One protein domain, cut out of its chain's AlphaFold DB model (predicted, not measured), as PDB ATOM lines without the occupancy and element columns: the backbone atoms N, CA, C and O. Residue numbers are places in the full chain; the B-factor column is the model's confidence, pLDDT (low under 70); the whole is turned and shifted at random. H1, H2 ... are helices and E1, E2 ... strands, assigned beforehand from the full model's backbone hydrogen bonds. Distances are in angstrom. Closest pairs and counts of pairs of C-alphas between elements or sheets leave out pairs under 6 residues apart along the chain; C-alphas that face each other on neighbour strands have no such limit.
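What this domain is: This is residues 2 to 104 of the 105 residues of the protein "Nitroreductase domain-containing protein" of Candidatus Bathyarchaeota archaeon (UniProt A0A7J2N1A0). A narrow ribbon of two antiparallel strands, E1 and E2, lies in the middle, with the long helix H5 packed on it and H1 packed on H5. The helix pair H2 and H3 is at one end of the ribbon; H4 and the unnamed stretch 68 to 79 extend the other end. The printed part has 103 residues, mostly helix, in the order H1 E1 H2 H3 E2 H4 H5. It is only just loose, close to compact, with a radius of gyration of the C-alphas of 15.7 A and spans of 45 by 30 by 22 A.

Where its parts are: E1 is residues 21 to 26, 15.8 A, and E2 is residues 51 to 56, 16.5 A. H5, residues 80 to 104, measures 36.6 A and ends at C-alpha 104 (91.880, 71.267, 67.446). H1, residues 2 to 9, 10.8 A, begins at C-alpha 2 (90.582, 62.153, 72.595). H2 is residues 29 to 38, 14.2 A; H3 residues 43 to 47, 6.7 A; H4 residues 59 to 67, 12.3 A.

How they stand to each other: E1 and E2 are antiparallel at 156 degrees, with N 24 and O 53 at 2.8 A and N 55 and O 22 at 2.9 A, within hydrogen-bond range. The closest C-alphas of E2 and H5 are those of Thr 56 and Ser 86, 5.3 A apart. With residues 92 to 101 alone, H5 touches H1, closest at the C-alphas of Gly 9 and Ala 93, 4.1 A, at a steep tilt of 52 degrees, opposite ways. H2 touches H3, closest at the C-alphas of Trp 36 and Ile 45, 5.8 A. H4 touches no helix. In H1, H2, H3, H4 and H5 every O i to N i+4 pair is within hydrogen-bond range.

The domain as a whole: The C-alphas farthest apart, of Arg 43 and Gly 69, are 46.3 A apart. The links H1 to E1 and H4 to H5 are long. The printed part has no cut, and no printed residue is under pLDDT 70.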
ATOM      1  N   VAL A   2      91.888  62.847  72.459       95.25
ATOM      2  CA  VAL A   2      90.582  62.153  72.595       95.25
ATOM      3  C   VAL A   2      89.818  62.450  73.895       95.25
ATOM      4  O   VAL A   2      88.643  62.791  73.852       95.25
ATOM      5  N   ILE A   3      90.476  62.400  75.059       97.06
ATOM      6  CA  ILE A   3      89.818  62.689  76.349       97.06
ATOM      7  C   ILE A   3      89.286  64.129  76.417       97.06
ATOM      8  O   ILE A   3      88.241  64.364  77.014       97.06
ATOM      9  N   LYS A   4      89.984  65.104  75.818       97.69
ATOM     10  CA  LYS A   4      89.514  66.495  75.788       97.69
ATOM     11  C   LYS A   4      88.255  66.629  74.925       97.69
ATOM     12  O   LYS A   4      87.344  67.339  75.331       97.69
ATOM     13  N   ILE A   5      88.186  65.895  73.810       98.31
ATOM     14  CA  ILE A   5      87.013  65.858  72.920       98.31
ATOM     15  C   ILE A   5      85.815  65.296  73.688       98.31
ATOM     16  O   ILE A   5      84.775  65.937  73.777       98.31
ATOM     17  N   VAL A   6      85.994  64.152  74.358       98.31
ATOM     18  CA  VAL A   6      84.951  63.547  75.204       98.31
ATOM     19  C   VAL A   6      84.495  64.507  76.306       98.31
ATOM     20  O   VAL A   6      83.298  64.657  76.528       98.31
ATOM     21  N   LYS A   7      85.425  65.205  76.972       98.38
ATOM     22  CA  LYS A   7      85.084  66.201  78.000       98.38
ATOM     23  C   LYS A   7      84.290  67.387  77.449       98.38
ATOM     24  O   LYS A   7      83.467  67.921  78.185       98.38
ATOM     25  N   ALA A   8      84.526  67.803  76.204       98.44
ATOM     26  CA  ALA A   8      83.725  68.837  75.551       98.44
ATOM     27  C   ALA A   8      82.297  68.339  75.276       98.44
ATOM     28  O   ALA A   8      81.335  69.020  75.631       98.44
ATOM     29  N   GLY A   9      82.154  67.106  74.776       98.31
ATOM     30  CA  GLY A   9      80.851  66.441  74.648       98.31
ATOM     31  C   GLY A   9      80.090  66.368  75.968       98.31
ATOM     32  O   GLY A   9      78.919  66.725  76.040       98.31
ATOM     33  N   GLN A  10      80.784  66.021  77.056       98.25
ATOM     34  CA  GLN A  10      80.206  65.963  78.404       98.25
ATOM     35  C   GLN A  10      79.703  67.304  78.952       98.25
ATOM     36  O   GLN A  10      79.015  67.322  79.971       98.25
ATOM     37  N   ARG A  11      80.041  68.427  78.311       98.12
ATOM     38  CA  ARG A  11      79.548  69.760  78.683       98.12
ATOM     39  C   ARG A  11      78.270  70.158  77.948       98.12
ATOM     40  O   ARG A  11      77.741  71.224  78.245       98.12
ATOM     41  N   ALA A  12      77.775  69.329  77.030       98.38
ATOM     42  CA  ALA A  12      76.475  69.539  76.409       98.38
ATOM     43  C   ALA A  12      75.347  69.550  77.465       98.38
ATOM     44  O   ALA A  12      75.434  68.825  78.464       98.38
ATOM     45  N   PRO A  13      74.285  70.356  77.269       98.00
ATOM     46  CA  PRO A  13      73.100  70.274  78.111       98.00
ATOM     47  C   PRO A  13      72.436  68.902  77.942       98.00
ATOM     48  O   PRO A  13      72.484  68.308  76.868       98.00
ATOM     49  N   THR A  14      71.820  68.399  79.012       97.38
ATOM     50  CA  THR A  14      71.147  67.092  79.010       97.38
ATOM     51  C   THR A  14      69.818  67.170  79.740       97.38
ATOM     52  O   THR A  14      69.682  67.908  80.725       97.38
ATOM     53  N   ALA A  15      68.836  66.405  79.273       95.06
ATOM     54  CA  ALA A  15      67.525  66.338  79.897       95.06
ATOM     55  C   ALA A  15      67.661  65.877  81.355       95.06
ATOM     56  O   ALA A  15      68.252  64.834  81.645       95.06
ATOM     57  N   CYS A  16      67.143  66.682  82.286       93.56
ATOM     58  CA  CYS A  16      67.179  66.409  83.727       93.56
ATOM     59  C   CYS A  16      68.589  66.092  84.284       93.56
ATOM     60  O   CYS A  16      68.707  65.427  85.309       93.56
ATOM     61  N   SER A  17      69.661  66.550  83.621       93.88
ATOM     62  CA  SER A  17      71.059  66.229  83.968       93.88
ATOM     63  C   SER A  17      71.411  64.727  83.927       93.88
ATOM     64  O   SER A  17      72.405  64.290  84.511       93.88
ATOM     65  N   LEU A  18      70.610  63.913  83.231       94.12
ATOM     66  CA  LEU A  18      70.708  62.451  83.286       94.12
ATOM     67  C   LEU A  18      71.888  61.877  82.492       94.12
ATOM     68  O   LEU A  18      72.337  60.772  82.798       94.12
ATOM     69  N   GLN A  19      72.392  62.611  81.492       96.75
ATOM     70  CA  GLN A  19      73.514  62.196  80.637       96.75
ATOM     71  C   GLN A  19      73.293  60.799  80.042       96.75
ATOM     72  O   GLN A  19      74.090  59.873  80.242       96.75
ATOM     73  N   THR A  20      72.179  60.647  79.322       96.56
ATOM     74  CA  THR A  20      71.674  59.355  78.825       96.56
ATOM     75  C   THR A  20      72.376  58.866  77.557       96.56
ATOM     76  O   THR A  20      71.760  58.434  76.583       96.56
ATOM     77  N   TYR A  21      73.705  58.902  77.581       97.94
ATOM     78  CA  TYR A  21      74.571  58.405  76.524       97.94
ATOM     79  C   TYR A  21      75.804  57.694  77.090       97.94
ATOM     80  O   TYR A  21      76.226  57.879  78.241       97.94
ATOM     81  N   THR A  22      76.416  56.890  76.230       98.19
ATOM     82  CA  THR A  22      77.720  56.269  76.450       98.19
ATOM     83  C   THR A  22      78.581  56.488  75.213       98.19
ATOM     84  O   THR A  22      78.124  56.316  74.086       98.19
ATOM     85  N   ILE A  23      79.841  56.868  75.431       98.12
ATOM     86  CA  ILE A  23      80.838  57.035  74.370       98.12
ATOM     87  C   ILE A  23      81.815  55.865  74.455       98.12
ATOM     88  O   ILE A  23      82.480  55.672  75.475       98.12
ATOM     89  N   ILE A  24      81.918  55.092  73.378       97.50
ATOM     90  CA  ILE A  24      82.805  53.933  73.272       97.50
ATOM     91  C   ILE A  24      83.972  54.289  72.361       97.50
ATOM     92  O   ILE A  24      83.796  54.524  71.167       97.50
ATOM     93  N   TRP A  25      85.187  54.277  72.907       97.38
ATOM     94  CA  TRP A  25      86.401  54.410  72.106       97.38
ATOM     95  C   TRP A  25      86.842  53.044  71.571       97.38
ATOM     96  O   TRP A  25      87.332  52.191  72.317       97.38
ATOM     97  N   VAL A  26      86.680  52.838  70.264       97.25
ATOM     98  CA  VAL A  26      87.031  51.583  69.590       97.25
ATOM     99  C   VAL A  26      88.518  51.592  69.232       97.25
ATOM    100  O   VAL A  26      88.936  52.281  68.309       97.25
ATOM    101  N   LYS A  27      89.325  50.834  69.988       94.06
ATOM    102  CA  LYS A  27      90.780  50.681  69.764       94.06
ATOM    103  C   LYS A  27      91.192  49.344  69.149       94.06
ATOM    104  O   LYS A  27      92.307  49.214  68.668       94.06
ATOM    105  N   ASN A  28      90.345  48.325  69.266       96.12
ATOM    106  CA  ASN A  28      90.660  46.978  68.797       96.12
ATOM    107  C   ASN A  28      90.354  46.871  67.296       96.12
ATOM    108  O   ASN A  28      89.251  47.214  66.868       96.12
ATOM    109  N   GLU A  29      91.318  46.372  66.523       95.19
ATOM    110  CA  GLU A  29      91.231  46.292  65.061       95.19
ATOM    111  C   GLU A  29      90.120  45.358  64.564       95.19
ATOM    112  O   GLU A  29      89.454  45.658  63.576       95.19
ATOM    113  N   GLU A  30      89.846  44.254  65.259       96.88
ATOM    114  CA  GLU A  30      88.743  43.352  64.896       96.88
ATOM    115  C   GLU A  30      87.386  44.035  65.102       96.88
ATOM    116  O   GLU A  30      86.521  43.983  64.230       96.88
ATOM    117  N   LYS A  31      87.218  44.763  66.213       97.00
ATOM    118  CA  LYS A  31      86.011  45.564  66.472       97.00
ATOM    119  C   LYS A  31      85.853  46.703  65.466       97.00
ATOM    120  O   LYS A  31      84.733  47.007  65.069       97.00
ATOM    121  N   LYS A  32      86.959  47.316  65.036       96.88
ATOM    122  CA  LYS A  32      86.975  48.335  63.979       96.88
ATOM    123  C   LYS A  32      86.511  47.759  62.636       96.88
ATOM    124  O   LYS A  32      85.674  48.373  61.980       96.88
ATOM    125  N   LYS A  33      86.969  46.555  62.269       97.06
ATOM    126  CA  LYS A  33      86.486  45.827  61.080       97.06
ATOM    127  C   LYS A  33      85.003  45.471  61.178       97.06
ATOM    128  O   LYS A  33      84.264  45.746  60.240       97.06
ATOM    129  N   ALA A  34      84.553  44.945  62.316       97.31
ATOM    130  CA  ALA A  34      83.140  44.631  62.530       97.31
ATOM    131  C   ALA A  34      82.244  45.879  62.414       97.31
ATOM    132  O   ALA A  34      81.178  45.832  61.803       97.31
ATOM    133  N   LEU A  35      82.692  47.021  62.950       96.75
ATOM    134  CA  LEU A  35      81.984  48.294  62.808       96.75
ATOM    135  C   LEU A  35      81.948  48.767  61.348       96.75
ATOM    136  O   LEU A  35      80.905  49.203  60.876       96.75
ATOM    137  N   TRP A  36      83.063  48.656  60.625       97.56
ATOM    138  CA  TRP A  36      83.122  48.969  59.196       97.56
ATOM    139  C   TRP A  36      82.104  48.151  58.390       97.56
ATOM    140  O   TRP A  36      81.383  48.725  57.576       97.56
ATOM    141  N   GLU A  37      81.983  46.845  58.651       97.94
ATOM    142  CA  GLU A  37      80.972  45.993  58.009       97.94
ATOM    143  C   GLU A  37      79.543  46.438  58.349       97.94
ATOM    144  O   GLU A  37      78.727  46.613  57.442       97.94
ATOM    145  N   ALA A  38      79.261  46.688  59.631       97.12
ATOM    146  CA  ALA A  38      77.942  47.115  60.105       97.12
ATOM    147  C   ALA A  38      77.518  48.490  59.561       97.12
ATOM    148  O   ALA A  38      76.337  48.734  59.330       97.12
ATOM    149  N   CYS A  39      78.476  49.386  59.318       96.44
ATOM    150  CA  CYS A  39      78.240  50.730  58.795       96.44
ATOM    151  C   CYS A  39      78.285  50.799  57.259       96.44
ATOM    152  O   CYS A  39      78.573  51.859  56.704       96.44
ATOM    153  N   GLY A  40      78.031  49.696  56.548       97.56
ATOM    154  CA  GLY A  40      77.945  49.703  55.082       97.56
ATOM    155  C   GLY A  40      79.300  49.807  54.380       97.56
ATOM    156  O   GLY A  40      79.386  50.342  53.278       97.56
ATOM    157  N   LYS A  41      80.368  49.303  55.008       97.38
ATOM    158  CA  LYS A  41      81.724  49.217  54.443       97.38
ATOM    159  C   LYS A  41      82.336  50.571  54.047       97.38
ATOM    160  O   LYS A  41      83.156  50.654  53.131       97.38
ATOM    161  N   GLN A  42      82.011  51.635  54.781       96.94
ATOM    162  CA  GLN A  42      82.536  52.981  54.538       96.94
ATOM    163  C   GLN A  42      84.039  53.078  54.850       96.94
ATOM    164  O   GLN A  42      84.461  52.978  56.001       96.94
ATOM    165  N   ARG A  43      84.858  53.291  53.814       96.38
ATOM    166  CA  ARG A  43      86.329  53.204  53.873       96.38
ATOM    167  C   ARG A  43      86.980  54.062  54.968       96.38
ATOM    168  O   ARG A  43      87.901  53.577  55.623       96.38
ATOM    169  N   PHE A  44      86.464  55.267  55.230       96.44
ATOM    170  CA  PHE A  44      87.018  56.167  56.252       96.44
ATOM    171  C   PHE A  44      87.043  55.546  57.655       96.44
ATOM    172  O   PHE A  44      87.891  55.906  58.463       96.44
ATOM    173  N   ILE A  45      86.158  54.585  57.954       96.69
ATOM    174  CA  ILE A  45      86.140  53.903  59.254       96.69
ATOM    175  C   ILE A  45      87.440  53.120  59.445       96.69
ATOM    176  O   ILE A  45      88.001  53.145  60.532       96.69
ATOM    177  N   LEU A  46      87.963  52.461  58.407       96.25
ATOM    178  CA  LEU A  46      89.226  51.724  58.508       96.25
ATOM    179  C   LEU A  46      90.444  52.655  58.563       96.25
ATOM    180  O   LEU A  46      91.435  52.331  59.215       96.25
ATOM    181  N   GLU A  47      90.358  53.820  57.930       95.81
ATOM    182  CA  GLU A  47      91.456  54.788  57.835       95.81
ATOM    183  C   GLU A  47      91.548  55.709  59.059       95.81
ATOM    184  O   GLU A  47      92.636  56.167  59.406       95.81
ATOM    185  N   ALA A  48      90.434  55.942  59.760       95.44
ATOM    186  CA  ALA A  48      90.394  56.838  60.907       95.44
ATOM    187  C   ALA A  48      91.330  56.362  62.043       95.44
ATOM    188  O   ALA A  48      91.250  55.198  62.471       95.44
ATOM    189  N   PRO A  49      92.182  57.251  62.595       93.69
ATOM    190  CA  PRO A  49      93.071  56.916  63.711       93.69
ATOM    191  C   PRO A  49      92.321  56.797  65.047       93.69
ATOM    192  O   PRO A  49      92.813  56.189  65.996       93.69
ATOM    193  N   VAL A  50      91.126  57.384  65.141       95.56
ATOM    194  CA  VAL A  50      90.263  57.350  66.322       95.56
ATOM    195  C   VAL A  50      88.827  57.136  65.870       95.56
ATOM    196  O   VAL A  50      88.347  57.831  64.983       95.56
ATOM    197  N   ILE A  51      88.133  56.207  66.526       96.94
ATOM    198  CA  ILE A  51      86.697  55.998  66.354       96.94
ATOM    199  C   ILE A  51      86.024  56.090  67.715       96.94
ATOM    200  O   ILE A  51      86.372  55.357  68.648       96.94
ATOM    201  N   LEU A  52      85.039  56.976  67.809       97.56
ATOM    202  CA  LEU A  52      84.167  57.123  68.965       97.56
ATOM    203  C   LEU A  52      82.748  56.757  68.528       97.56
ATOM    204  O   LEU A  52      82.166  57.445  67.698       97.56
ATOM    205  N   ALA A  53      82.208  55.665  69.064       96.81
ATOM    206  CA  ALA A  53      80.814  55.293  68.862       96.81
ATOM    207  C   ALA A  53      79.975  55.893  69.995       96.81
ATOM    208  O   ALA A  53      80.227  55.616  71.169       96.81
ATOM    209  N   ILE A  54      79.005  56.733  69.639       97.88
ATOM    210  CA  ILE A  54      78.083  57.359  70.585       97.88
ATOM    211  C   ILE A  54      76.800  56.533  70.602       97.88
ATOM    212  O   ILE A  54      76.190  56.288  69.563       97.88
ATOM    213  N   CYS A  55      76.402  56.085  71.788       96.88
ATOM    214  CA  CYS A  55      75.210  55.276  71.993       96.88
ATOM    215  C   CYS A  55      74.255  56.001  72.932       96.88
ATOM    216  O   CYS A  55      74.689  56.550  73.946       96.88
ATOM    217  N   THR A  56      72.959  55.931  72.645       96.56
ATOM    218  CA  THR A  56      71.942  56.237  73.649       96.56
ATOM    219  C   THR A  56      72.019  55.189  74.761       96.56
ATOM    220  O   THR A  56      72.174  53.994  74.502       96.56
ATOM    221  N   ASP A  57      71.976  55.629  76.017       95.50
ATOM    222  CA  ASP A  57      72.162  54.747  77.169       95.50
ATOM    223  C   ASP A  57      71.235  55.135  78.320       95.50
ATOM    224  O   ASP A  57      71.551  55.954  79.183       95.50
ATOM    225  N   VAL A  58      70.081  54.473  78.343       93.50
ATOM    226  CA  VAL A  58      69.150  54.491  79.479       93.50
ATOM    227  C   VAL A  58      69.407  53.341  80.458       93.50
ATOM    228  O   VAL A  58      68.857  53.322  81.560       93.50
ATOM    229  N   ARG A  59      70.273  52.385  80.093       92.06
ATOM    230  CA  ARG A  59      70.591  51.212  80.914       92.06
ATOM    231  C   ARG A  59      71.260  51.631  82.216       92.06
ATOM    232  O   ARG A  59      70.981  51.038  83.256       92.06
ATOM    233  N   ARG A  60      72.107  52.665  82.186       92.12
ATOM    234  CA  ARG A  60      72.717  53.228  83.401       92.12
ATOM    235  C   ARG A  60      71.663  53.659  84.425       92.12
ATOM    236  O   ARG A  60      71.791  53.311  85.595       92.12
ATOM    237  N   LEU A  61      70.608  54.347  83.984       91.44
ATOM    238  CA  LEU A  61      69.512  54.782  84.854       91.44
ATOM    239  C   LEU A  61      68.712  53.599  85.400       91.44
ATOM    240  O   LEU A  61      68.441  53.550  86.595       91.44
ATOM    241  N   MET A  62      68.395  52.618  84.548       91.38
ATOM    242  CA  MET A  62      67.697  51.399  84.972       91.38
ATOM    243  C   MET A  62      68.479  50.633  86.042       91.38
ATOM    244  O   MET A  62      67.910  50.199  87.039       91.38
ATOM    245  N   ASN A  63      69.797  50.509  85.870       93.12
ATOM    246  CA  ASN A  63      70.651  49.853  86.854       93.12
ATOM    247  C   ASN A  63      70.635  50.593  88.199       93.12
ATOM    248  O   ASN A  63      70.553  49.945  89.238       93.12
ATOM    249  N   ILE A  64      70.688  51.931  88.188       92.88
ATOM    250  CA  ILE A  64      70.608  52.743  89.412       92.88
ATOM    251  C   ILE A  64      69.251  52.545  90.093       92.88
ATOM    252  O   ILE A  64      69.218  52.232  91.278       92.88
ATOM    253  N   ALA A  65      68.143  52.655  89.357       92.62
ATOM    254  CA  ALA A  65      66.804  52.441  89.908       92.62
ATOM    255  C   ALA A  65      66.679  51.060  90.571       92.62
ATOM    256  O   ALA A  65      66.257  50.967  91.722       92.62
ATOM    257  N   LYS A  66      67.174  50.011  89.902       93.00
ATOM    258  CA  LYS A  66      67.189  48.643  90.431       93.00
ATOM    259  C   LYS A  66      68.004  48.503  91.719       93.00
ATOM    260  O   LYS A  66      67.564  47.804  92.626       93.00
ATOM    261  N   ILE A  67      69.168  49.153  91.817       95.69
ATOM    262  CA  ILE A  67      69.998  49.147  93.039       95.69
ATOM    263  C   ILE A  67      69.218  49.707  94.234       95.69
ATOM    264  O   ILE A  67      69.345  49.193  95.342       95.69
ATOM    265  N   TYR A  68      68.386  50.722  94.005       95.94
ATOM    266  CA  TYR A  68      67.554  51.346  95.036       95.94
ATOM    267  C   TYR A  68      66.156  50.718  95.179       95.94
ATOM    268  O   TYR A  68      65.350  51.209  95.963       95.94
ATOM    269  N   GLY A  69      65.860  49.634  94.453       94.31
ATOM    270  CA  GLY A  69      64.568  48.948  94.521       94.31
ATOM    271  C   GLY A  69      63.408  49.704  93.862       94.31
ATOM    272  O   GLY A  69      62.253  49.420  94.166       94.31
ATOM    273  N   PHE A  70      63.692  50.656  92.970       91.88
ATOM    274  CA  PHE A  70      62.677  51.356  92.185       91.88
ATOM    275  C   PHE A  70      62.450  50.680  90.833       91.88
ATOM    276  O   PHE A  70      63.395  50.280  90.154       91.88
ATOM    277  N   GLU A  71      61.189  50.625  90.412       85.31
ATOM    278  CA  GLU A  71      60.809  50.238  89.054       85.31
ATOM    279  C   GLU A  71      60.856  51.446  88.115       85.31
ATOM    280  O   GLU A  71      60.525  52.568  88.504       85.31
ATOM    281  N   THR A  72      61.217  51.221  86.851       84.06
ATOM    282  CA  THR A  72      61.286  52.296  85.852       84.06
ATOM    283  C   THR A  72      60.147  52.220  84.838       84.06
ATOM    284  O   THR A  72      59.683  51.144  84.462       84.06
ATOM    285  N   SER A  73      59.721  53.371  84.306       81.19
ATOM    286  CA  SER A  73      58.762  53.419  83.189       81.19
ATOM    287  C   SER A  73      59.300  52.752  81.912       81.19
ATOM    288  O   SER A  73      58.519  52.306  81.069       81.19
ATOM    289  N   LEU A  74      60.629  52.634  81.782       80.06
ATOM    290  CA  LEU A  74      61.314  51.939  80.689       80.06
ATOM    291  C   LEU A  74      60.982  50.441  80.645       80.06
ATOM    292  O   LEU A  74      60.812  49.899  79.557       80.06
ATOM    293  N   GLU A  75      60.853  49.790  81.804       78.12
ATOM    294  CA  GLU A  75      60.532  48.356  81.913       78.12
ATOM    295  C   GLU A  75      59.068  48.063  81.572       78.12
ATOM    296  O   GLU A  75      58.729  46.959  81.159       78.12
ATOM    297  N   LYS A  76      58.205  49.077  81.690       79.62
ATOM    298  CA  LYS A  76      56.759  48.983  81.442       79.62
ATOM    299  C   LYS A  76      56.358  49.420  80.030       79.62
ATOM    300  O   LYS A  76      55.183  49.653  79.780       79.62
ATOM    301  N   SER A  77      57.316  49.579  79.111       74.06
ATOM    302  CA  SER A  77      57.097  50.101  77.748       74.06
ATOM    303  C   SER A  77      56.498  51.517  77.680       74.06
ATOM    304  O   SER A  77      56.053  51.946  76.619       74.06
ATOM    305  N   LEU A  78      56.547  52.280  78.777       76.19
ATOM    306  CA  LEU A  78      56.016  53.647  78.883       76.19
ATOM    307  C   LEU A  78      57.108  54.727  78.788       76.19
ATOM    308  O   LEU A  78      56.829  55.914  78.892       76.19
ATOM    309  N   GLY A  79      58.368  54.342  78.583       79.50
ATOM    310  CA  GLY A  79      59.511  55.261  78.574       79.50
ATOM    311  C   GLY A  79      59.859  55.875  77.212       79.50
ATOM    312  O   GLY A  79      61.042  56.061  76.934       79.50
ATOM    313  N   TYR A  80      58.884  56.135  76.331       85.12
ATOM    314  CA  TYR A  80      59.154  56.686  74.988       85.12
ATOM    315  C   TYR A  80      59.801  58.079  75.049       85.12
ATOM    316  O   TYR A  80      60.747  58.343  74.311       85.12
ATOM    317  N   GLU A  81      59.363  58.930  75.977       88.25
ATOM    318  CA  GLU A  81      59.911  60.280  76.175       88.25
ATOM    319  C   GLU A  81      61.389  60.219  76.549       88.25
ATOM    320  O   GLU A  81      62.221  60.874  75.929       88.25
ATOM    321  N   LEU A  82      61.739  59.338  77.490       90.06
ATOM    322  CA  LEU A  82      63.120  59.152  77.923       90.06
ATOM    323  C   LEU A  82      64.013  58.614  76.795       90.06
ATOM    324  O   LEU A  82      65.182  58.985  76.712       90.06
ATOM    325  N   LYS A  83      63.474  57.786  75.889       89.81
ATOM    326  CA  LYS A  83      64.201  57.370  74.678       89.81
ATOM    327  C   LYS A  83      64.485  58.567  73.767       89.81
ATOM    328  O   LYS A  83      65.624  58.721  73.335       89.81
ATOM    329  N   ILE A  84      63.494  59.424  73.514       93.75
ATOM    330  CA  ILE A  84      63.676  60.645  72.709       93.75
ATOM    331  C   ILE A  84      64.711  61.563  73.365       93.75
ATOM    332  O   ILE A  84      65.641  62.007  72.694       93.75
ATOM    333  N   PHE A  85      64.622  61.775  74.680       94.31
ATOM    334  CA  PHE A  85      65.612  62.552  75.422       94.31
ATOM    335  C   PHE A  85      67.016  61.964  75.289       94.31
ATOM    336  O   PHE A  85      67.949  62.711  75.027       94.31
ATOM    337  N   SER A  86      67.167  60.638  75.351       95.75
ATOM    338  CA  SER A  86      68.479  60.008  75.166       95.75
ATOM    339  C   SER A  86      69.074  60.189  73.777       95.75
ATOM    340  O   SER A  86      70.288  60.339  73.650       95.75
ATOM    341  N   ILE A  87      68.234  60.230  72.739       97.19
ATOM    342  CA  ILE A  87      68.681  60.539  71.378       97.19
ATOM    343  C   ILE A  87      69.202  61.977  71.320       97.19
ATOM    344  O   ILE A  87      70.285  62.207  70.785       97.19
ATOM    345  N   ILE A  88      68.468  62.928  71.904       98.00
ATOM    346  CA  ILE A  88      68.852  64.344  71.933       98.00
ATOM    347  C   ILE A  88      70.141  64.538  72.745       98.00
ATOM    348  O   ILE A  88      71.083  65.141  72.241       98.00
ATOM    349  N   ASP A  89      70.227  63.973  73.952       98.31
ATOM    350  CA  ASP A  89      71.421  64.030  74.802       98.31
ATOM    351  C   ASP A  89      72.664  63.503  74.060       98.31
ATOM    352  O   ASP A  89      73.722  64.136  74.071       98.31
ATOM    353  N   ALA A  90      72.540  62.344  73.400       98.50
ATOM    354  CA  ALA A  90      73.625  61.735  72.639       98.50
ATOM    355  C   ALA A  90      74.043  62.594  71.435       98.50
ATOM    356  O   ALA A  90      75.239  62.760  71.193       98.50
ATOM    357  N   ALA A  91      73.077  63.155  70.703       98.56
ATOM    358  CA  ALA A  91      73.336  64.019  69.556       98.56
ATOM    359  C   ALA A  91      74.038  65.322  69.968       98.56
ATOM    360  O   ALA A  91      75.031  65.696  69.353       98.56
ATOM    361  N   LEU A  92      73.586  65.976  71.042       98.62
ATOM    362  CA  LEU A  92      74.209  67.203  71.554       98.62
ATOM    363  C   LEU A  92      75.633  66.953  72.064       98.62
ATOM    364  O   LEU A  92      76.537  67.750  71.810       98.62
ATOM    365  N   ALA A  93      75.855  65.830  72.756       98.75
ATOM    366  CA  ALA A  93      77.196  65.431  73.167       98.75
ATOM    367  C   ALA A  93      78.104  65.186  71.952       98.75
ATOM    368  O   ALA A  93      79.248  65.642  71.949       98.75
ATOM    369  N   ALA A  94      77.599  64.505  70.918       98.62
ATOM    370  CA  ALA A  94      78.338  64.253  69.685       98.62
ATOM    371  C   ALA A  94      78.675  65.550  68.934       98.62
ATOM    372  O   ALA A  94      79.820  65.722  68.530       98.62
ATOM    373  N   GLU A  95      77.735  66.487  68.815       98.62
ATOM    374  CA  GLU A  95      77.963  67.769  68.135       98.62
ATOM    375  C   GLU A  95      79.057  68.591  68.829       98.62
ATOM    376  O   GLU A  95      80.018  69.031  68.201       98.62
ATOM    377  N   ASN A  96      79.006  68.699  70.160       98.62
ATOM    378  CA  ASN A  96      80.073  69.354  70.920       98.62
ATOM    379  C   ASN A  96      81.436  68.657  70.750       98.62
ATOM    380  O   ASN A  96      82.478  69.314  70.799       98.62
ATOM    381  N   MET A  97      81.452  67.329  70.576       98.62
ATOM    382  CA  MET A  97      82.679  66.583  70.281       98.62
ATOM    383  C   MET A  97      83.210  66.894  68.882       98.62
ATOM    384  O   MET A  97      84.423  67.039  68.740       98.62
ATOM    385  N   VAL A  98      82.335  67.005  67.880       98.31
ATOM    386  CA  VAL A  98      82.702  67.385  66.506       98.31
ATOM    387  C   VAL A  98      83.327  68.775  66.505       98.31
ATOM    388  O   VAL A  98      84.485  68.900  66.119       98.31
ATOM    389  N   LEU A  99      82.646  69.776  67.072       98.38
ATOM    390  CA  LEU A  99      83.162  71.148  67.157       98.38
ATOM    391  C   LEU A  99      84.515  71.221  67.881       98.38
ATOM    392  O   LEU A  99      85.422  71.939  67.465       98.38
ATOM    393  N   ALA A 100      84.677  70.465  68.972       98.19
ATOM    394  CA  ALA A 100      85.941  70.418  69.700       98.19
ATOM    395  C   ALA A 100      87.063  69.740  68.903       98.19
ATOM    396  O   ALA A 100      88.213  70.164  69.009       98.19
ATOM    397  N   ALA A 101      86.748  68.689  68.143       97.44
ATOM    398  CA  ALA A 101      87.709  68.020  67.274       97.44
ATOM    399  C   ALA A 101      88.148  68.951  66.138       97.44
ATOM    400  O   ALA A 101      89.337  69.208  66.009       97.44
ATOM    401  N   GLU A 102      87.203  69.540  65.401       97.69
ATOM    402  CA  GLU A 102      87.490  70.469  64.298       97.69
ATOM    403  C   GLU A 102      88.314  71.679  64.756       97.69
ATOM    404  O   GLU A 102      89.268  72.076  64.091       97.69
ATOM    405  N   ASN A 103      88.009  72.231  65.934       97.25
ATOM    406  CA  ASN A 103      88.755  73.355  66.501       97.25
ATOM    407  C   ASN A 103      90.200  72.999  66.912       97.25
ATOM    408  O   ASN A 103      91.024  73.895  67.106       97.25
ATOM    409  N   TRP A 104      90.528  71.718  67.092       95.25
ATOM    410  CA  TRP A 104      91.880  71.267  67.446       95.25
ATOM    411  C   TRP A 104      92.653  70.624  66.286       95.25
ATOM    412  O   TRP A 104      93.819  70.272  66.498       95.25
TER     413      TRP A 104